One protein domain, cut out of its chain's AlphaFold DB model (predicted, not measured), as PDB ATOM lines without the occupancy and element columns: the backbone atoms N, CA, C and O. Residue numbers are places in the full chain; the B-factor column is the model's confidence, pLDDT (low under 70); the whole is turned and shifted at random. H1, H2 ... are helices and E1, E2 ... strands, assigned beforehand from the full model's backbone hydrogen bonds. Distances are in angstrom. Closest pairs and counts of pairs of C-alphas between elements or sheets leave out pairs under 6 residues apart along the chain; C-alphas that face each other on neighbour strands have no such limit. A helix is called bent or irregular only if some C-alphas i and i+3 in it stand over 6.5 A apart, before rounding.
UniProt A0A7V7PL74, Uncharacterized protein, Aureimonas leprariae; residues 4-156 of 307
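This is residues 4 to 156 of the 307 residues of an uncharacterized protein of Aureimonas leprariae (UniProt A0A7V7PL74). One very long helix, H6, runs nearly the whole length of a rod. The first part of H6 pairs with H5 in a long helical hairpin, and its last part joins H1, H2 and H3 in an up-and-down four-helix bundle; a small loop-rich part with H4 and E1 lies to one side of H6. The printed part has 153 residues, with six named helices and one named strand in the order H1 H2 H3 H4 E1 H5 H6, and is mostly helix. It is loose, with a radius of gyration of the C-alphas of 19.1 A, and spans 71 by 34 by 22 A.

Find C-alpha 4 at (-22.193, 12.716, 20.075); from there H1, residues 4 to 21, runs 25.9 A. Next come H2, residues 27 to 40, 19.8 A long, and H3, residues 44 to 55, 16.3 A. Then look for H4, residues 64 to 69, and E1, residues 73 to 75. H5, residues 84 to 106, begins at C-alpha 84 (-5.988, -15.473, 18.533), covers 32.1 A and has a kink of 37 degrees near residue 92. H6, residues 110 to 156, covers 69.6 A and ends at C-alpha 156 (-30.511, 7.599, 21.460). H5 and H6 are irregular, only just: C-alphas 89 and 92 are 6.9 A apart, as are C-alphas 111 and 114.

Start in the bundle, where each helix runs against the one before it. H1 and H2 form a hairpin, with C-alphas 16 and 30 closest at 6.3 A, at a shallow tilt of 23 degrees. H2 and H3 form another, with C-alphas 38 and 47 closest at 5.1 A. H6 touches H1 with residues 138 to 156 alone, opposite ways; C-alphas 13 and 145 are closest at 5.0 A. H3 and H6 are near each other. H4 is close to but not clearly touching H6, with C-alphas 69 and 140 closest at 7.7 A. E1 pairs with no named strand, but its residues pair antiparallel with residues 78 to 79. H3 and H5 touch only at their ends, with C-alphas 53 and 84 closest at 5.4 A. H5 and H6 form a hairpin at 32 degrees, with C-alphas 101 and 120 closest at 4.8 A. Every O i to N i+4 pair is within hydrogen-bond range in H1, H2, H3 and H4; the counts are 17 of 19 in H5 and 41 of 43 in H6.

The C-alphas of Ala 4 and Gly 110 are the two farthest apart, at 71.0 A. The printed part has no cut and no long link. Its mean pLDDT is 89.5, and residues 23 to 24 are under 70.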
ATOM      1  N   ALA A   4     -23.508  12.909  20.692       73.50
ATOM      2  CA  ALA A   4     -22.193  12.716  20.075       73.50
ATOM      3  C   ALA A   4     -21.497  11.409  20.513       73.50
ATOM      4  O   ALA A   4     -20.869  10.738  19.700       73.50
ATOM      5  N   TYR A   5     -21.658  11.020  21.780       79.44
ATOM      6  CA  TYR A   5     -21.065   9.807  22.344       79.44
ATOM      7  C   TYR A   5     -21.771   8.538  21.849       79.44
ATOM      8  O   TYR A   5     -21.125   7.544  21.528       79.44
ATOM      9  N   ALA A   6     -23.103   8.580  21.737       81.62
ATOM     10  CA  ALA A   6     -23.875   7.480  21.160       81.62
ATOM     11  C   ALA A   6     -23.511   7.261  19.682       81.62
ATOM     12  O   ALA A   6     -23.274   6.126  19.269       81.62
ATOM     13  N   ASN A   7     -23.368   8.345  18.913       85.31
ATOM     14  CA  ASN A   7     -22.930   8.285  17.517       85.31
ATOM     15  C   ASN A   7     -21.521   7.697  17.363       85.31
ATOM     16  O   ASN A   7     -21.275   6.912  16.446       85.31
ATOM     17  N   GLU A   8     -20.596   8.027  18.267       87.94
ATOM     18  CA  GLU A   8     -19.256   7.439  18.263       87.94
ATOM     19  C   GLU A   8     -19.285   5.925  18.523       87.94
ATOM     20  O   GLU A   8     -18.640   5.171  17.789       87.94
ATOM     21  N   ILE A   9     -20.075   5.470  19.503       91.31
ATOM     22  CA  ILE A   9     -20.262   4.040  19.802       91.31
ATOM     23  C   ILE A   9     -20.843   3.302  18.592       91.31
ATOM     24  O   ILE A   9     -20.335   2.243  18.221       91.31
ATOM     25  N   VAL A  10     -21.879   3.861  17.957       91.44
ATOM     26  CA  VAL A  10     -22.505   3.267  16.765       91.44
ATOM     27  C   VAL A  10     -21.494   3.149  15.631       91.44
ATOM     28  O   VAL A  10     -21.347   2.068  15.066       91.44
ATOM     29  N   ARG A  11     -20.734   4.215  15.354       91.81
ATOM     30  CA  ARG A  11     -19.702   4.213  14.312       91.81
ATOM     31  C   ARG A  11     -18.642   3.137  14.559       91.81
ATOM     32  O   ARG A  11     -18.313   2.390  13.645       91.81
ATOM     33  N   LEU A  12     -18.114   3.044  15.783       91.38
ATOM     34  CA  LEU A  12     -17.110   2.036  16.146       91.38
ATOM     35  C   LEU A  12     -17.653   0.607  16.011       91.38
ATOM     36  O   LEU A  12     -16.939  -0.282  15.545       91.38
ATOM     37  N   ALA A  13     -18.908   0.386  16.404       93.75
ATOM     38  CA  ALA A  13     -19.553  -0.911  16.279       93.75
ATOM     39  C   ALA A  13     -19.832  -1.286  14.812       93.75
ATOM     40  O   ALA A  13     -19.579  -2.425  14.427       93.75
ATOM     41  N   ASP A  14     -20.288  -0.345  13.980       92.00
ATOM     42  CA  ASP A  14     -20.496  -0.559  12.542       92.00
ATOM     43  C   ASP A  14     -19.186  -0.905  11.829       92.00
ATOM     44  O   ASP A  14     -19.121  -1.884  11.084       92.00
ATOM     45  N   ASP A  15     -18.116  -0.170  12.125       90.19
ATOM     46  CA  ASP A  15     -16.767  -0.448  11.633       90.19
ATOM     47  C   ASP A  15     -16.295  -1.869  11.974       90.19
ATOM     48  O   ASP A  15     -15.666  -2.543  11.153       90.19
ATOM     49  N   LEU A  16     -16.573  -2.321  13.198       92.00
ATOM     50  CA  LEU A  16     -16.202  -3.650  13.677       92.00
ATOM     51  C   LEU A  16     -17.035  -4.744  12.991       92.00
ATOM     52  O   LEU A  16     -16.486  -5.750  12.541       92.00
ATOM     53  N   LEU A  17     -18.345  -4.528  12.844       91.88
ATOM     54  CA  LEU A  17     -19.254  -5.439  12.142       91.88
ATOM     55  C   LEU A  17     -18.920  -5.555  10.653       91.88
ATOM     56  O   LEU A  17     -19.011  -6.647  10.089       91.88
ATOM     57  N   LEU A  18     -18.531  -4.453  10.008       87.50
ATOM     58  CA  LEU A  18     -18.032  -4.461   8.636       87.50
ATOM     59  C   LEU A  18     -16.715  -5.235   8.554       87.50
ATOM     60  O   LEU A  18     -16.584  -6.112   7.702       87.50
ATOM     61  N   GLY A  19     -15.780  -4.983   9.474       84.50
ATOM     62  CA  GLY A  19     -14.492  -5.675   9.511       84.50
ATOM     63  C   GLY A  19     -14.612  -7.192   9.681       84.50
ATOM     64  O   GLY A  19     -13.904  -7.936   9.017       84.50
ATOM     65  N   LEU A  20     -15.560  -7.666  10.491       86.50
ATOM     66  CA  LEU A  20     -15.823  -9.101  10.665       86.50
ATOM     67  C   LEU A  20     -16.473  -9.757   9.438       86.50
ATOM     68  O   LEU A  20     -16.349 -10.968   9.247       86.50
ATOM     69  N   ARG A  21     -17.175  -8.975   8.611       80.44
ATOM     70  CA  ARG A  21     -17.887  -9.459   7.422       80.44
ATOM     71  C   ARG A  21     -16.943  -9.721   6.247       80.44
ATOM     72  O   ARG A  21     -17.243 -10.564   5.404       80.44
ATOM     73  N   PHE A  22     -15.811  -9.018   6.202       75.94
ATOM     74  CA  PHE A  22     -14.825  -9.137   5.134       75.94
ATOM     75  C   PHE A  22     -13.549  -9.823   5.641       75.94
ATOM     76  O   PHE A  22     -12.842  -9.262   6.475       75.94
ATOM     77  N   PRO A  23     -13.167 -10.993   5.095       63.31
ATOM     78  CA  PRO A  23     -11.987 -11.739   5.546       63.31
ATOM     79  C   PRO A  23     -10.643 -11.032   5.285       63.31
ATOM     80  O   PRO A  23      -9.608 -11.551   5.687       63.31
ATOM     81  N   ALA A  24     -10.645  -9.871   4.621       60.81
ATOM     82  CA  ALA A  24      -9.457  -9.064   4.349       60.81
ATOM     83  C   ALA A  24      -8.969  -8.244   5.560       60.81
ATOM     84  O   ALA A  24      -7.845  -7.747   5.540       60.81
ATOM     85  N   VAL A  25      -9.791  -8.073   6.601       71.50
ATOM     86  CA  VAL A  25      -9.391  -7.328   7.802       71.50
ATOM     87  C   VAL A  25      -8.630  -8.251   8.749       71.50
ATOM     88  O   VAL A  25      -9.106  -9.337   9.077       71.50
ATOM     89  N   SER A  26      -7.446  -7.819   9.197       78.25
ATOM     90  CA  SER A  26      -6.664  -8.586  10.167       78.25
ATOM     91  C   SER A  26      -7.389  -8.652  11.512       78.25
ATOM     92  O   SER A  26      -7.972  -7.665  11.975       78.25
ATOM     93  N   SER A  27      -7.315  -9.798  12.187       80.81
ATOM     94  CA  SER A  27      -7.910  -9.944  13.520       80.81
ATOM     95  C   SER A  27      -7.253  -9.047  14.566       80.81
ATOM     96  O   SER A  27      -7.872  -8.732  15.573       80.81
ATOM     97  N   GLU A  28      -6.043  -8.552  14.303       86.38
ATOM     98  CA  GLU A  28      -5.386  -7.519  15.107       86.38
ATOM     99  C   GLU A  28      -6.159  -6.194  15.054       86.38
ATOM    100  O   GLU A  28      -6.480  -5.610  16.091       86.38
ATOM    101  N   ALA A  29      -6.546  -5.748  13.855       86.12
ATOM    102  CA  ALA A  29      -7.352  -4.541  13.694       86.12
ATOM    103  C   ALA A  29      -8.743  -4.702  14.334       86.12
ATOM    104  O   ALA A  29      -9.246  -3.772  14.971       86.12
ATOM    105  N   VAL A  30      -9.344  -5.890  14.205       89.81
ATOM    106  CA  VAL A  30     -10.610  -6.247  14.867       89.81
ATOM    107  C   VAL A  30     -10.461  -6.181  16.391       89.81
ATOM    108  O   VAL A  30     -11.278  -5.537  17.047       89.81
ATOM    109  N   LEU A  31      -9.403  -6.770  16.955       91.88
ATOM    110  CA  LEU A  31      -9.123  -6.764  18.393       91.88
ATOM    111  C   LEU A  31      -8.967  -5.350  18.944       91.88
ATOM    112  O   LEU A  31      -9.622  -5.005  19.925       91.88
ATOM    113  N   HIS A  32      -8.148  -4.507  18.311       90.12
ATOM    114  CA  HIS A  32      -7.942  -3.139  18.784       90.12
ATOM    115  C   HIS A  32      -9.241  -2.328  18.794       90.12
ATOM    116  O   HIS A  32      -9.524  -1.626  19.770       90.12
ATOM    117  N   LYS A  33     -10.066  -2.460  17.747       91.38
ATOM    118  CA  LYS A  33     -11.382  -1.810  17.688       91.38
ATOM    119  C   LYS A  33     -12.339  -2.366  18.746       91.38
ATOM    120  O   LYS A  33     -13.017  -1.585  19.409       91.38
ATOM    121  N   ALA A  34     -12.361  -3.681  18.952       94.25
ATOM    122  CA  ALA A  34     -13.195  -4.324  19.964       94.25
ATOM    123  C   ALA A  34     -12.804  -3.909  21.394       94.25
ATOM    124  O   ALA A  34     -13.671  -3.556  22.193       94.25
ATOM    125  N   MET A  35     -11.503  -3.846  21.694       93.31
ATOM    126  CA  MET A  35     -10.981  -3.335  22.966       93.31
ATOM    127  C   MET A  35     -11.350  -1.868  23.184       93.31
ATOM    128  O   MET A  35     -11.717  -1.488  24.295       93.31
ATOM    129  N   HIS A  36     -11.252  -1.038  22.141       92.31
ATOM    130  CA  HIS A  36     -11.648   0.364  22.230       92.31
ATOM    131  C   HIS A  36     -13.144   0.491  22.541       92.31
ATOM    132  O   HIS A  36     -13.507   1.164  23.504       92.31
ATOM    133  N   LEU A  37     -13.992  -0.228  21.799       94.19
ATOM    134  CA  LEU A  37     -15.436  -0.235  22.013       94.19
ATOM    135  C   LEU A  37     -15.796  -0.687  23.437       94.19
ATOM    136  O   LEU A  37     -16.592  -0.022  24.089       94.19
ATOM    137  N   ALA A  38     -15.167  -1.752  23.948       94.75
ATOM    138  CA  ALA A  38     -15.412  -2.260  25.301       94.75
ATOM    139  C   ALA A  38     -15.030  -1.260  26.404       94.75
ATOM    140  O   ALA A  38     -15.712  -1.173  27.425       94.75
ATOM    141  N   ARG A  39     -13.958  -0.483  26.203       90.50
ATOM    142  CA  ARG A  39     -13.543   0.570  27.146       90.50
ATOM    143  C   ARG A  39     -14.519   1.740  27.146       90.50
ATOM    144  O   ARG A  39     -14.940   2.170  28.214       90.50
ATOM    145  N   VAL A  40     -14.909   2.219  25.964       90.19
ATOM    146  CA  VAL A  40     -15.870   3.325  25.815       90.19
ATOM    147  C   VAL A  40     -17.240   2.931  26.380       90.19
ATOM    148  O   VAL A  40     -17.927   3.735  27.000       90.19
ATOM    149  N   THR A  41     -17.651   1.672  26.258       90.19
ATOM    150  CA  THR A  41     -18.940   1.216  26.805       90.19
ATOM    151  C   THR A  41     -18.859   0.736  28.256       90.19
ATOM    152  O   THR A  41     -19.866   0.288  28.801       90.19
ATOM    153  N   ASN A  42     -17.689   0.851  28.896       90.12
ATOM    154  CA  ASN A  42     -17.413   0.404  30.265       90.12
ATOM    155  C   ASN A  42     -17.776  -1.076  30.524       90.12
ATOM    156  O   ASN A  42     -18.201  -1.456  31.616       90.12
ATOM    157  N   GLN A  43     -17.610  -1.935  29.514       90.50
ATOM    158  CA  GLN A  43     -17.870  -3.371  29.614       90.50
ATOM    159  C   GLN A  43     -16.591  -4.113  30.018       90.50
ATOM    160  O   GLN A  43     -15.891  -4.690  29.185       90.50
ATOM    161  N   ALA A  44     -16.286  -4.084  31.319       89.44
ATOM    162  CA  ALA A  44     -15.037  -4.603  31.885       89.44
ATOM    163  C   ALA A  44     -14.752  -6.073  31.522       89.44
ATOM    164  O   ALA A  44     -13.611  -6.426  31.230       89.44
ATOM    165  N   GLU A  45     -15.783  -6.919  31.484       91.25
ATOM    166  CA  GLU A  45     -15.631  -8.329  31.115       91.25
ATOM    167  C   GLU A  45     -15.179  -8.507  29.659       91.25
ATOM    168  O   GLU A  45     -14.244  -9.260  29.391       91.25
ATOM    169  N   TYR A  46     -15.794  -7.785  28.718       93.62
ATOM    170  CA  TYR A  46     -15.393  -7.825  27.312       93.62
ATOM    171  C   TYR A  46     -14.022  -7.177  27.094       93.62
ATOM    172  O   TYR A  46     -13.238  -7.657  26.276       93.62
ATOM    173  N   ALA A  47     -13.687  -6.131  27.854       92.75
ATOM    174  CA  ALA A  47     -12.355  -5.535  27.813       92.75
ATOM    175  C   ALA A  47     -11.273  -6.545  28.237       92.75
ATOM    176  O   ALA A  47     -10.236  -6.639  27.577       92.75
ATOM    177  N   GLU A  48     -11.530  -7.329  29.289       92.12
ATOM    178  CA  GLU A  48     -10.643  -8.412  29.717       92.12
ATOM    179  C   GLU A  48     -10.577  -9.536  28.680       92.12
ATOM    180  O   GLU A  48      -9.487  -9.980  28.325       92.12
ATOM    181  N   TYR A  49     -11.723  -9.955  28.143       94.12
ATOM    182  CA  TYR A  49     -11.796 -10.959  27.085       94.12
ATOM    183  C   TYR A  49     -10.915 -10.607  25.886       94.12
ATOM    184  O   TYR A  49     -10.023 -11.376  25.534       94.12
ATOM    185  N   PHE A  50     -11.104  -9.427  25.290       95.38
ATOM    186  CA  PHE A  50     -10.330  -9.028  24.112       95.38
ATOM    187  C   PHE A  50      -8.842  -8.862  24.423       95.38
ATOM    188  O   PHE A  50      -8.002  -9.191  23.588       95.38
ATOM    189  N   ARG A  51      -8.498  -8.419  25.637       93.69
ATOM    190  CA  ARG A  51      -7.105  -8.372  26.086       93.69
ATOM    191  C   ARG A  51      -6.477  -9.766  26.113       93.69
ATOM    192  O   ARG A  51      -5.377  -9.939  25.599       93.69
ATOM    193  N   ARG A  52      -7.183 -10.773  26.639       94.00
ATOM    194  CA  ARG A  52      -6.707 -12.168  26.634       94.00
ATOM    195  C   ARG A  52      -6.653 -12.775  25.245       94.00
ATOM    196  O   ARG A  52      -5.736 -13.533  24.955       94.00
ATOM    197  N   GLU A  53      -7.577 -12.422  24.363       94.38
ATOM    198  CA  GLU A  53      -7.504 -12.862  22.970       94.38
ATOM    199  C   GLU A  53      -6.298 -12.256  22.234       94.38
ATOM    200  O   GLU A  53      -5.713 -12.929  21.385       94.38
ATOM    201  N   ALA A  54      -5.859 -11.048  22.605       93.12
ATOM    202  CA  ALA A  54      -4.649 -10.424  22.068       93.12
ATOM    203  C   ALA A  54      -3.346 -10.993  22.669       93.12
ATOM    204  O   ALA A  54      -2.413 -11.314  21.931       93.12
ATOM    205  N   GLU A  55      -3.282 -11.141  23.994       92.56
ATOM    206  CA  GLU A  55      -2.060 -11.509  24.733       92.56
ATOM    207  C   GLU A  55      -1.869 -13.029  24.873       92.56
ATOM    208  O   GLU A  55      -0.743 -13.515  24.972       92.56
ATOM    209  N   GLY A  56      -2.961 -13.792  24.849       92.38
ATOM    210  CA  GLY A  56      -3.002 -15.186  25.277       92.38
ATOM    211  C   GLY A  56      -3.362 -15.336  26.760       92.38
ATOM    212  O   GLY A  56      -3.506 -14.370  27.517       92.38
ATOM    213  N   TYR A  57      -3.531 -16.589  27.174       93.00
ATOM    214  CA  TYR A  57      -3.939 -16.962  28.526       93.00
ATOM    215  C   TYR A  57      -2.756 -17.593  29.276       93.00
ATOM    216  O   TYR A  57      -2.103 -18.476  28.719       93.00
ATOM    217  N   PRO A  58      -2.467 -17.170  30.522       90.38
ATOM    218  CA  PRO A  58      -1.389 -17.750  31.320       90.38
ATOM    219  C   PRO A  58      -1.717 -19.183  31.758       90.38
ATOM    220  O   PRO A  58      -2.884 -19.545  31.866       90.38
ATOM    221  N   ASP A  59      -0.693 -19.971  32.090       83.75
ATOM    222  CA  ASP A  59      -0.846 -21.376  32.503       83.75
ATOM    223  C   ASP A  59      -1.769 -21.561  33.713       83.75
ATOM    224  O   ASP A  59      -2.562 -22.498  33.765       83.75
ATOM    225  N   SER A  60      -1.707 -20.630  34.664       84.19
ATOM    226  CA  SER A  60      -2.511 -20.622  35.887       84.19
ATOM    227  C   SER A  60      -3.731 -19.699  35.787       84.19
ATOM    228  O   SER A  60      -4.093 -19.049  36.769       84.19
ATOM    229  N   TYR A  61      -4.320 -19.546  34.596       85.81
ATOM    230  CA  TYR A  61      -5.456 -18.645  34.407       85.81
ATOM    231  C   TYR A  61      -6.705 -19.128  35.158       85.81
ATOM    232  O   TYR A  61      -7.347 -20.100  34.762       85.81
ATOM    233  N   ASP A  62      -7.084 -18.400  36.208       79.31
ATOM    234  CA  ASP A  62      -8.278 -18.668  37.011       79.31
ATOM    235  C   ASP A  62      -9.472 -17.834  36.516       79.31
ATOM    236  O   ASP A  62      -9.846 -16.806  37.078       79.31
ATOM    237  N   GLY A  63     -10.026 -18.238  35.370       83.62
ATOM    238  CA  GLY A  63     -11.136 -17.535  34.725       83.62
ATOM    239  C   GLY A  63     -12.011 -18.451  33.872       83.62
ATOM    240  O   GLY A  63     -12.111 -18.239  32.657       83.62
ATOM    241  N   PRO A  64     -12.685 -19.458  34.466       82.19
ATOM    242  CA  PRO A  64     -13.429 -20.475  33.718       82.19
ATOM    243  C   PRO A  64     -14.547 -19.880  32.855       82.19
ATOM    244  O   PRO A  64     -14.862 -20.406  31.790       82.19
ATOM    245  N   ARG A  65     -15.126 -18.748  33.272       87.06
ATOM    246  CA  ARG A  65     -16.152 -18.032  32.506       87.06
ATOM    247  C   ARG A  65     -15.617 -17.512  31.164       87.06
ATOM    248  O   ARG A  65     -16.222 -17.779  30.132       87.06
ATOM    249  N   LEU A  66     -14.455 -16.858  31.165       88.31
ATOM    250  CA  LEU A  66     -13.807 -16.328  29.956       88.31
ATOM    251  C   LEU A  66     -13.285 -17.451  29.045       88.31
ATOM    252  O   LEU A  66     -13.408 -17.373  27.823       88.31
ATOM    253  N   LEU A  67     -12.781 -18.544  29.628       90.00
ATOM    254  CA  LEU A  67     -12.370 -19.736  28.873       90.00
ATOM    255  C   LEU A  67     -13.547 -20.444  28.183       90.00
ATOM    256  O   LEU A  67     -13.399 -20.965  27.077       90.00
ATOM    257  N   ARG A  68     -14.728 -20.450  28.813       88.44
ATOM    258  CA  ARG A  68     -15.965 -20.950  28.193       88.44
ATOM    259  C   ARG A  68     -16.445 -20.023  27.086       88.44
ATOM    260  O   ARG A  68     -16.764 -20.507  26.006       88.44
ATOM    261  N   MET A  69     -16.444 -18.713  27.330       88.06
ATOM    262  CA  MET A  69     -16.861 -17.711  26.345       88.06
ATOM    263  C   MET A  69     -15.984 -17.735  25.085       88.06
ATOM    264  O   MET A  69     -16.494 -17.682  23.974       88.06
ATOM    265  N   SER A  70     -14.670 -17.903  25.244       88.00
ATOM    266  CA  SER A  70     -13.710 -18.040  24.135       88.00
ATOM    267  C   SER A  70     -13.753 -19.395  23.414       88.00
ATOM    268  O   SER A  70     -13.111 -19.553  22.377       88.00
ATOM    269  N   GLY A  71     -14.464 -20.392  23.950       89.00
ATOM    270  CA  GLY A  71     -14.451 -21.758  23.420       89.00
ATOM    271  C   GLY A  71     -13.106 -22.476  23.588       89.00
ATOM    272  O   GLY A  71     -12.841 -23.457  22.896       89.00
ATOM    273  N   ARG A  72     -12.238 -21.992  24.488       90.50
ATOM    274  CA  ARG A  72     -10.871 -22.504  24.690       90.50
ATOM    275  C   ARG A  72     -10.787 -23.682  25.651       90.50
ATOM    276  O   ARG A  72      -9.758 -24.353  25.694       90.50
ATOM    277  N   MET A  73     -11.834 -23.913  26.437       87.75
ATOM    278  CA  MET A  73     -11.886 -24.977  27.437       87.75
ATOM    279  C   MET A  73     -12.023 -26.351  26.765       87.75
ATOM    280  O   MET A  73     -12.976 -26.599  26.031       87.75
ATOM    281  N   VAL A  74     -11.066 -27.241  27.026       84.69
ATOM    282  CA  VAL A  74     -11.041 -28.622  26.509       84.69
ATOM    283  C   VAL A  74     -11.565 -29.590  27.564       84.69
ATOM    284  O   VAL A  74     -12.310 -30.517  27.259       84.69
ATOM    285  N   SER A  75     -11.184 -29.352  28.816       83.31
ATOM    286  CA  SER A  75     -11.670 -30.033  30.013       83.31
ATOM    287  C   SER A  75     -11.545 -29.087  31.211       83.31
ATOM    288  O   SER A  75     -11.021 -27.982  31.071       83.31
ATOM    289  N   ASP A  76     -11.952 -29.524  32.402       77.38
ATOM    290  CA  ASP A  76     -11.862 -28.713  33.628       77.38
ATOM    291  C   ASP A  76     -10.427 -28.307  34.011       77.38
ATOM    292  O   ASP A  76     -10.236 -27.428  34.847       77.38
ATOM    293  N   ARG A  77      -9.407 -28.948  33.422       76.62
ATOM    294  CA  ARG A  77      -7.984 -28.709  33.726       76.62
ATOM    295  C   ARG A  77      -7.141 -28.330  32.511       76.62
ATOM    296  O   ARG A  77      -5.954 -28.072  32.673       76.62
ATOM    297  N   LEU A  78      -7.715 -28.335  31.307       84.69
ATOM    298  CA  LEU A  78      -6.976 -28.094  30.070       84.69
ATOM    299  C   LEU A  78      -7.702 -27.079  29.194       84.69
ATOM    300  O   LEU A  78      -8.888 -27.225  28.892       84.69
ATOM    301  N   PHE A  79      -6.961 -26.076  28.737       90.06
ATOM    302  CA  PHE A  79      -7.456 -25.050  27.830       90.06
ATOM    303  C   PHE A  79      -6.377 -24.608  26.840       90.06
ATOM    304  O   PHE A  79      -5.185 -24.846  27.027       90.06
ATOM    305  N   ILE A  80      -6.818 -23.964  25.765       90.88
ATOM    306  CA  ILE A  80      -5.952 -23.447  24.705       90.88
ATOM    307  C   ILE A  80      -5.460 -22.053  25.094       90.88
ATOM    308  O   ILE A  80      -6.239 -21.102  25.153       90.88
ATOM    309  N   GLN A  81      -4.156 -21.934  25.316       93.25
ATOM    310  CA  GLN A  81      -3.504 -20.715  25.802       93.25
ATOM    311  C   GLN A  81      -3.164 -19.664  24.736       93.25
ATOM    312  O   GLN A  81      -3.338 -18.478  25.025       93.25
ATOM    313  N   PRO A  82      -2.683 -20.022  23.524       94.44
ATOM    314  CA  PRO A  82      -2.138 -19.028  22.599       94.44
ATOM    315  C   PRO A  82      -3.148 -17.955  22.186       94.44
ATOM    316  O   PRO A  82      -4.336 -18.244  22.033       94.44
ATOM    317  N   SER A  83      -2.674 -16.731  21.947       94.94
ATOM    318  CA  SER A  83      -3.509 -15.630  21.451       94.94
ATOM    319  C   SER A  83      -4.186 -15.966  20.122       94.94
ATOM    320  O   SER A  83      -3.724 -16.830  19.370       94.94
ATOM    321  N   ILE A  84      -5.273 -15.266  19.796       94.06
ATOM    322  CA  ILE A  84      -5.988 -15.473  18.533       94.06
ATOM    323  C   ILE A  84      -5.076 -15.248  17.321       94.06
ATOM    324  O   ILE A  84      -5.107 -16.023  16.370       94.06
ATOM    325  N   LEU A  85      -4.182 -14.259  17.404       92.50
ATOM    326  CA  LEU A  85      -3.203 -13.949  16.362       92.50
ATOM    327  C   LEU A  85      -2.224 -15.106  16.147       92.50
ATOM    328  O   LEU A  85      -1.871 -15.436  15.015       92.50
ATOM    329  N   HIS A  86      -1.794 -15.753  17.234       94.06
ATOM    330  CA  HIS A  86      -0.969 -16.948  17.132       94.06
ATOM    331  C   HIS A  86      -1.741 -18.091  16.466       94.06
ATOM    332  O   HIS A  86      -1.207 -18.730  15.560       94.06
ATOM    333  N   LEU A  87      -2.982 -18.334  16.898       93.56
ATOM    334  CA  LEU A  87      -3.839 -19.395  16.366       93.56
ATOM    335  C   LEU A  87      -4.098 -19.225  14.863       93.56
ATOM    336  O   LEU A  87      -3.945 -20.177  14.098       93.56
ATOM    337  N   GLU A  88      -4.399 -18.008  14.412       92.19
ATOM    338  CA  GLU A  88      -4.582 -17.707  12.989       92.19
ATOM    339  C   GLU A  88      -3.308 -17.912  12.172       92.19
ATOM    340  O   GLU A  88      -3.370 -18.392  11.041       92.19
ATOM    341  N   ARG A  89      -2.142 -17.604  12.748       93.25
ATOM    342  CA  ARG A  89      -0.849 -17.808  12.085       93.25
ATOM    343  C   ARG A  89      -0.506 -19.287  11.906       93.25
ATOM    344  O   ARG A  89       0.090 -19.645  10.892       93.25
ATOM    345  N   VAL A  90      -0.847 -20.145  12.870       94.81
ATOM    346  CA  VAL A  90      -0.532 -21.587  12.799       94.81
ATOM    347  C   VAL A  90      -1.577 -22.395  12.030       94.81
ATOM    348  O   VAL A  90      -1.249 -23.462  11.507       94.81
ATOM    349  N   LEU A  91      -2.811 -21.895  11.911       94.62
ATOM    350  CA  LEU A  91      -3.914 -22.609  11.268       94.62
ATOM    351  C   LEU A  91      -3.613 -23.058   9.818       94.62
ATOM    352  O   LEU A  91      -3.905 -24.212   9.499       94.62
ATOM    353  N   PRO A  92      -3.002 -22.244   8.929       95.25
ATOM    354  CA  PRO A  92      -2.646 -22.695   7.583       95.25
ATOM    355  C   PRO A  92      -1.693 -23.899   7.581       95.25
ATOM    356  O   PRO A  92      -1.897 -24.848   6.824       95.25
ATOM    357  N   ALA A  93      -0.695 -23.899   8.470       96.12
ATOM    358  CA  ALA A  93       0.246 -25.007   8.606       96.12
ATOM    359  C   ALA A  93      -0.440 -26.266   9.163       96.12
ATOM    360  O   ALA A  93      -0.204 -27.369   8.670       96.12
ATOM    361  N   GLN A  94      -1.344 -26.113  10.137       95.62
ATOM    362  CA  GLN A  94      -2.150 -27.224  10.654       95.62
ATOM    363  C   GLN A  94      -3.059 -27.826   9.577       95.62
ATOM    364  O   GLN A  94      -3.134 -29.048   9.461       95.62
ATOM    365  N   ARG A  95      -3.703 -26.991   8.749       95.94
ATOM    366  CA  ARG A  95      -4.510 -27.440   7.600       95.94
ATOM    367  C   ARG A  95      -3.680 -28.268   6.626       95.94
ATOM    368  O   ARG A  95      -4.099 -29.355   6.239       95.94
ATOM    369  N   GLN A  96      -2.485 -27.789   6.279       96.25
ATOM    370  CA  GLN A  96      -1.572 -28.515   5.398       96.25
ATOM    371  C   GLN A  96      -1.107 -29.842   6.017       96.25
ATOM    372  O   GLN A  96      -1.096 -30.866   5.337       96.25
ATOM    373  N   SER A  97      -0.756 -29.844   7.306       94.56
ATOM    374  CA  SER A  97      -0.335 -31.052   8.024       94.56
ATOM    375  C   SER A  97      -1.445 -32.101   8.074       94.56
ATOM    376  O   SER A  97      -1.189 -33.284   7.854       94.56
ATOM    377  N   ALA A  98      -2.684 -31.682   8.339       94.44
ATOM    378  CA  ALA A  98      -3.820 -32.589   8.410       94.44
ATOM    379  C   ALA A  98      -4.160 -33.190   7.036       94.44
ATOM    380  O   ALA A  98      -4.398 -34.394   6.937       94.44
ATOM    381  N   GLU A  99      -4.057 -32.399   5.963       95.25
ATOM    382  CA  GLU A  99      -4.216 -32.886   4.590       95.25
ATOM    383  C   GLU A  99      -3.114 -33.886   4.199       95.25
ATOM    384  O   GLU A  99      -3.401 -34.967   3.687       95.25
ATOM    385  N   GLN A 100      -1.847 -33.605   4.522       94.81
ATOM    386  CA  GLN A 100      -0.754 -34.558   4.292       94.81
ATOM    387  C   GLN A 100      -0.934 -35.854   5.094       94.81
ATOM    388  O   GLN A 100      -0.690 -36.948   4.578       94.81
ATOM    389  N   ALA A 101      -1.365 -35.755   6.355       93.00
ATOM    390  CA  ALA A 101      -1.641 -36.918   7.191       93.00
ATOM    391  C   ALA A 101      -2.796 -37.757   6.622       93.00
ATOM    392  O   ALA A 101      -2.699 -38.985   6.587       93.00
ATOM    393  N   ARG A 102      -3.840 -37.100   6.101       93.94
ATOM    394  CA  ARG A 102      -4.958 -37.745   5.404       93.94
ATOM    395  C   ARG A 102      -4.481 -38.514   4.177       93.94
ATOM    396  O   ARG A 102      -4.817 -39.683   4.030       93.94
ATOM    397  N   GLN A 103      -3.672 -37.888   3.325       93.56
ATOM    398  CA  GLN A 103      -3.134 -38.528   2.120       93.56
ATOM    399  C   GLN A 103      -2.284 -39.755   2.463       93.56
ATOM    400  O   GLN A 103      -2.470 -40.818   1.875       93.56
ATOM    401  N   ARG A 104      -1.411 -39.644   3.475       91.19
ATOM    402  CA  ARG A 104      -0.598 -40.770   3.962       91.19
ATOM    403  C   ARG A 104      -1.459 -41.923   4.467       91.19
ATOM    404  O   ARG A 104      -1.173 -43.066   4.128       91.19
ATOM    405  N   PHE A 105      -2.516 -41.631   5.226       92.06
ATOM    406  CA  PHE A 105      -3.474 -42.635   5.687       92.06
ATOM    407  C   PHE A 105      -4.185 -43.338   4.524       92.06
ATOM    408  O   PHE A 105      -4.227 -44.564   4.503       92.06
ATOM    409  N   LEU A 106      -4.664 -42.591   3.525       91.25
ATOM    410  CA  LEU A 106      -5.321 -43.168   2.344       91.25
ATOM    411  C   LEU A 106      -4.382 -44.056   1.511       91.25
ATOM    412  O   LEU A 106      -4.839 -45.003   0.880       91.25
ATOM    413  N   SER A 107      -3.078 -43.766   1.521       91.06
ATOM    414  CA  SER A 107      -2.051 -44.572   0.847       91.06
ATOM    415  C   SER A 107      -1.476 -45.716   1.696       91.06
ATOM    416  O   SER A 107      -0.643 -46.480   1.208       91.06
ATOM    417  N   ALA A 108      -1.856 -45.819   2.974       89.00
ATOM    418  CA  ALA A 108      -1.266 -46.774   3.903       89.00
ATOM    419  C   ALA A 108      -1.787 -48.199   3.670       89.00
ATOM    420  O   ALA A 108      -2.949 -48.415   3.334       89.00
ATOM    421  N   SER A 109      -0.931 -49.190   3.917       85.56
ATOM    422  CA  SER A 109      -1.281 -50.608   3.830       85.56
ATOM    423  C   SER A 109      -0.624 -51.424   4.947       85.56
ATOM    424  O   SER A 109       0.382 -51.019   5.544       85.56
ATOM    425  N   GLY A 110      -1.224 -52.575   5.263       85.19
ATOM    426  CA  GLY A 110      -0.732 -53.501   6.286       85.19
ATOM    427  C   GLY A 110      -0.651 -52.883   7.688       85.19
ATOM    428  O   GLY A 110      -1.478 -52.062   8.076       85.19
ATOM    429  N   ALA A 111       0.380 -53.253   8.450       78.50
ATOM    430  CA  ALA A 111       0.551 -52.867   9.857       78.50
ATOM    431  C   ALA A 111       0.781 -51.358  10.109       78.50
ATOM    432  O   ALA A 111       0.868 -50.928  11.258       78.50
ATOM    433  N   ASN A 112       0.899 -50.534   9.061       86.44
ATOM    434  CA  ASN A 112       1.112 -49.089   9.189       86.44
ATOM    435  C   ASN A 112      -0.194 -48.277   9.186       86.44
ATOM    436  O   ASN A 112      -0.158 -47.093   9.528       86.44
ATOM    437  N   VAL A 113      -1.331 -48.888   8.822       89.31
ATOM    438  CA  VAL A 113      -2.635 -48.208   8.721       89.31
ATOM    439  C   VAL A 113      -3.025 -47.561  10.049       89.31
ATOM    440  O   VAL A 113      -3.316 -46.367  10.069       89.31
ATOM    441  N   ASP A 114      -2.920 -48.291  11.162       89.94
ATOM    442  CA  ASP A 114      -3.296 -47.785  12.491       89.94
ATOM    443  C   ASP A 114      -2.438 -46.587  12.926       89.94
ATOM    444  O   ASP A 114      -2.943 -45.601  13.467       89.94
ATOM    445  N   ARG A 115      -1.134 -46.612  12.617       89.69
ATOM    446  CA  ARG A 115      -0.220 -45.496  12.912       89.69
ATOM    447  C   ARG A 115      -0.590 -44.244  12.114       89.69
ATOM    448  O   ARG A 115      -0.604 -43.134  12.658       89.69
ATOM    449  N   HIS A 116      -0.869 -44.404  10.821       91.75
ATOM    450  CA  HIS A 116      -1.255 -43.284   9.964       91.75
ATOM    451  C   HIS A 116      -2.647 -42.748  10.309       91.75
ATOM    452  O   HIS A 116      -2.832 -41.530  10.294       91.75
ATOM    453  N   LEU A 117      -3.580 -43.616  10.712       92.06
ATOM    454  CA  LEU A 117      -4.894 -43.222  11.217       92.06
ATOM    455  C   LEU A 117      -4.768 -42.357  12.476       92.06
ATOM    456  O   LEU A 117      -5.332 -41.265  12.515       92.06
ATOM    457  N   GLY A 118      -3.977 -42.783  13.467       93.00
ATOM    458  CA  GLY A 118      -3.756 -42.001  14.690       93.00
ATOM    459  C   GLY A 118      -3.103 -40.638  14.426       93.00
ATOM    460  O   GLY A 118      -3.489 -39.625  15.015       93.00
ATOM    461  N   THR A 119      -2.163 -40.576  13.477       92.56
ATOM    462  CA  THR A 119      -1.519 -39.316  13.058       92.56
ATOM    463  C   THR A 119      -2.515 -38.367  12.382       92.56
ATOM    464  O   THR A 119      -2.527 -37.166  12.672       92.56
ATOM    465  N   PHE A 120      -3.369 -38.901  11.503       94.38
ATOM    466  CA  PHE A 120      -4.439 -38.150  10.851       94.38
ATOM    467  C   PHE A 120      -5.441 -37.608  11.873       94.38
ATOM    468  O   PHE A 120      -5.683 -36.405  11.897       94.38
ATOM    469  N   GLN A 121      -5.947 -38.459  12.768       94.38
ATOM    470  CA  GLN A 121      -6.894 -38.060  13.812       94.38
ATOM    471  C   GLN A 121      -6.327 -36.964  14.721       94.38
ATOM    472  O   GLN A 121      -7.020 -35.990  15.005       94.38
ATOM    473  N   THR A 122      -5.060 -37.076  15.129       93.44
ATOM    474  CA  THR A 122      -4.401 -36.064  15.974       93.44
ATOM    475  C   THR A 122      -4.257 -34.725  15.243       93.44
ATOM    476  O   THR A 122      -4.549 -33.670  15.809       93.44
ATOM    477  N   SER A 123      -3.853 -34.759  13.968       92.94
ATOM    478  CA  SER A 123      -3.690 -33.551  13.148       92.94
ATOM    479  C   SER A 123      -5.033 -32.868  12.866       92.94
ATOM    480  O   SER A 123      -5.148 -31.649  12.994       92.94
ATOM    481  N   GLU A 124      -6.071 -33.645  12.545       94.25
ATOM    482  CA  GLU A 124      -7.431 -33.139  12.343       94.25
ATOM    483  C   GLU A 124      -8.038 -32.573  13.627       94.25
ATOM    484  O   GLU A 124      -8.669 -31.516  13.582       94.25
ATOM    485  N   ALA A 125      -7.834 -33.232  14.772       92.38
ATOM    486  CA  ALA A 125      -8.316 -32.745  16.060       92.38
ATOM    487  C   ALA A 125      -7.686 -31.389  16.410       92.38
ATOM    488  O   ALA A 125      -8.410 -30.457  16.757       92.38
ATOM    489  N   SER A 126      -6.366 -31.251  16.239       91.56
ATOM    490  CA  SER A 126      -5.645 -29.995  16.485       91.56
ATOM    491  C   SER A 126      -6.105 -28.859  15.557       91.56
ATOM    492  O   SER A 126      -6.384 -27.753  16.028       91.56
ATOM    493  N   LYS A 127      -6.269 -29.143  14.255       94.62
ATOM    494  CA  LYS A 127      -6.822 -28.192  13.275       94.62
ATOM    495  C   LYS A 127      -8.232 -27.746  13.672       94.62
ATOM    496  O   LYS A 127      -8.485 -26.555  13.828       94.62
ATOM    497  N   THR A 128      -9.133 -28.705  13.885       94.00
ATOM    498  CA  THR A 128     -10.549 -28.448  14.198       94.00
ATOM    499  C   THR A 128     -10.696 -27.651  15.490       94.00
ATOM    500  O   THR A 128     -11.548 -26.774  15.603       94.00
ATOM    501  N   GLN A 129      -9.862 -27.942  16.486       91.44
ATOM    502  CA  GLN A 129      -9.848 -27.224  17.752       91.44
ATOM    503  C   GLN A 129      -9.465 -25.749  17.567       91.44
ATOM    504  O   GLN A 129     -10.128 -24.873  18.119       91.44
ATOM    505  N   THR A 130      -8.446 -25.472  16.754       93.38
ATOM    506  CA  THR A 130      -8.018 -24.105  16.426       93.38
ATOM    507  C   THR A 130      -9.100 -23.346  15.652       93.38
ATOM    508  O   THR A 130      -9.417 -22.208  15.999       93.38
ATOM    509  N   GLU A 131      -9.729 -23.989  14.661       93.44
ATOM    510  CA  GLU A 131     -10.843 -23.410  13.892       93.44
ATOM    511  C   GLU A 131     -12.022 -23.035  14.797       93.44
ATOM    512  O   GLU A 131     -12.518 -21.913  14.726       93.44
ATOM    513  N   ARG A 132     -12.402 -23.912  15.736       93.56
ATOM    514  CA  ARG A 132     -13.488 -23.638  16.694       93.56
ATOM    515  C   ARG A 132     -13.235 -22.407  17.562       93.56
ATOM    516  O   ARG A 132     -14.182 -21.660  17.820       93.56
ATOM    517  N   VAL A 133     -12.003 -22.203  18.034       94.19
ATOM    518  CA  VAL A 133     -11.653 -21.014  18.834       94.19
ATOM    519  C   VAL A 133     -11.744 -19.756  17.980       94.19
ATOM    520  O   VAL A 133     -12.329 -18.769  18.420       94.19
ATOM    521  N   ILE A 134     -11.239 -19.796  16.743       92.25
ATOM    522  CA  ILE A 134     -11.291 -18.645  15.832       92.25
ATOM    523  C   ILE A 134     -12.728 -18.275  15.464       92.25
ATOM    524  O   ILE A 134     -13.105 -17.103  15.542       92.25
ATOM    525  N   ASP A 135     -13.555 -19.261  15.135       91.25
ATOM    526  CA  ASP A 135     -14.965 -19.036  14.819       91.25
ATOM    527  C   ASP A 135     -15.740 -18.519  16.034       91.25
ATOM    528  O   ASP A 135     -16.599 -17.643  15.909       91.25
ATOM    529  N   THR A 136     -15.413 -19.020  17.228       93.12
ATOM    530  CA  THR A 136     -15.996 -18.528  18.480       93.12
ATOM    531  C   THR A 136     -15.601 -17.085  18.742       93.12
ATOM    532  O   THR A 136     -16.483 -16.264  18.970       93.12
ATOM    533  N   PHE A 137     -14.322 -16.736  18.609       93.00
ATOM    534  CA  PHE A 137     -13.863 -15.354  18.726       93.00
ATOM    535  C   PHE A 137     -14.611 -14.412  17.777       93.00
ATOM    536  O   PHE A 137     -15.121 -13.371  18.200       93.00
ATOM    537  N   ARG A 138     -14.746 -14.790  16.501       91.19
ATOM    538  CA  ARG A 138     -15.476 -13.990  15.504       91.19
ATOM    539  C   ARG A 138     -16.946 -13.822  15.876       91.19
ATOM    540  O   ARG A 138     -17.472 -12.712  15.786       91.19
ATOM    541  N   ARG A 139     -17.601 -14.897  16.320       92.38
ATOM    542  CA  ARG A 139     -19.005 -14.879  16.753       92.38
ATOM    543  C   ARG A 139     -19.213 -13.996  17.979       92.38
ATOM    544  O   ARG A 139     -20.116 -13.164  17.961       92.38
ATOM    545  N   GLU A 140     -18.389 -14.145  19.012       93.75
ATOM    546  CA  GLU A 140     -18.508 -13.349  20.239       93.75
ATOM    547  C   GLU A 140     -18.223 -11.871  19.972       93.75
ATOM    548  O   GLU A 140     -18.977 -11.009  20.419       93.75
ATOM    549  N   THR A 141     -17.208 -11.564  19.157       94.00
ATOM    550  CA  THR A 141     -16.913 -10.182  18.747       94.00
ATOM    551  C   THR A 141     -18.077  -9.575  17.962       94.00
ATOM    552  O   THR A 141     -18.466  -8.434  18.216       94.00
ATOM    553  N   HIS A 142     -18.679 -10.337  17.042       93.62
ATOM    554  CA  HIS A 142     -19.861  -9.895  16.301       93.62
ATOM    555  C   HIS A 142     -21.051  -9.651  17.236       93.62
ATOM    556  O   HIS A 142     -21.713  -8.620  17.135       93.62
ATOM    557  N   SER A 143     -21.327 -10.591  18.145       94.31
ATOM    558  CA  SER A 143     -22.419 -10.498  19.121       94.31
ATOM    559  C   SER A 143     -22.270  -9.257  20.003       94.31
ATOM    560  O   SER A 143     -23.194  -8.448  20.103       94.31
ATOM    561  N   PHE A 144     -21.070  -9.043  20.548       95.38
ATOM    562  CA  PHE A 144     -20.722  -7.866  21.335       95.38
ATOM    563  C   PHE A 144     -20.942  -6.559  20.558       95.38
ATOM    564  O   PHE A 144     -21.605  -5.645  21.057       95.38
ATOM    565  N   ALA A 145     -20.444  -6.477  19.320       95.00
ATOM    566  CA  ALA A 145     -20.592  -5.293  18.478       95.00
ATOM    567  C   ALA A 145     -22.066  -5.008  18.139       95.00
ATOM    568  O   ALA A 145     -22.531  -3.877  18.279       95.00
ATOM    569  N   ALA A 146     -22.822  -6.039  17.751       94.00
ATOM    570  CA  ALA A 146     -24.235  -5.923  17.406       94.00
ATOM    571  C   ALA A 146     -25.092  -5.496  18.608       94.00
ATOM    572  O   ALA A 146     -25.926  -4.598  18.478       94.00
ATOM    573  N   MET A 147     -24.859  -6.094  19.780       93.50
ATOM    574  CA  MET A 147     -25.572  -5.759  21.014       93.50
ATOM    575  C   MET A 147     -25.283  -4.320  21.444       93.50
ATOM    576  O   MET A 147     -26.204  -3.551  21.708       93.50
ATOM    577  N   THR A 148     -24.007  -3.933  21.447       93.19
ATOM    578  CA  THR A 148     -23.575  -2.582  21.819       93.19
ATOM    579  C   THR A 148     -24.165  -1.528  20.881       93.19
ATOM    580  O   THR A 148     -24.680  -0.504  21.332       93.19
ATOM    581  N   ARG A 149     -24.167  -1.800  19.570       92.50
ATOM    582  CA  ARG A 149     -24.808  -0.942  18.568       92.50
ATOM    583  C   ARG A 149     -26.303  -0.792  18.825       92.50
ATOM    584  O   ARG A 149     -26.817   0.322  18.792       92.50
ATOM    585  N   PHE A 150     -27.004  -1.901  19.068       87.19
ATOM    586  CA  PHE A 150     -28.439  -1.883  19.341       87.19
ATOM    587  C   PHE A 150     -28.759  -1.067  20.596       87.19
ATOM    588  O   PHE A 150     -29.646  -0.219  20.558       87.19
ATOM    589  N   GLN A 151     -28.001  -1.261  21.676       86.75
ATOM    590  CA  GLN A 151     -28.150  -0.494  22.915       86.75
ATOM    591  C   GLN A 151     -27.933   1.008  22.696       86.75
ATOM    592  O   GLN A 151     -28.716   1.811  23.194       86.75
ATOM    593  N   ALA A 152     -26.911   1.390  21.923       86.50
ATOM    594  CA  ALA A 152     -26.634   2.792  21.620       86.50
ATOM    595  C   ALA A 152     -27.742   3.436  20.767       86.50
ATOM    596  O   ALA A 152     -28.219   4.515  21.108       86.50
ATOM    597  N   LEU A 153     -28.200   2.753  19.710       81.94
ATOM    598  CA  LEU A 153     -29.300   3.229  18.862       81.94
ATOM    599  C   LEU A 153     -30.617   3.336  19.633       81.94
ATOM    600  O   LEU A 153     -31.349   4.310  19.482       81.94
ATOM    601  N   PHE A 154     -30.923   2.341  20.466       75.62
ATOM    602  CA  PHE A 154     -32.139   2.344  21.269       75.62
ATOM    603  C   PHE A 154     -32.104   3.438  22.340       75.62
ATOM    604  O   PHE A 154     -33.107   4.124  22.549       75.62
ATOM    605  N   GLY A 155     -30.951   3.622  22.989       73.12
ATOM    606  CA  GLY A 155     -30.728   4.685  23.964       73.12
ATOM    607  C   GLY A 155     -30.908   6.077  23.359       73.12
ATOM    608  O   GLY A 155     -31.593   6.905  23.955       73.12
ATOM    609  N   ASP A 156     -30.362   6.319  22.165       71.94
ATOM    610  CA  ASP A 156     -30.511   7.599  21.460       71.94
ATOM    611  C   ASP A 156     -31.957   7.825  20.982       71.94
ATOM    612  O   ASP A 156     -32.533   8.879  21.242       71.94
TER     613      ASP A 156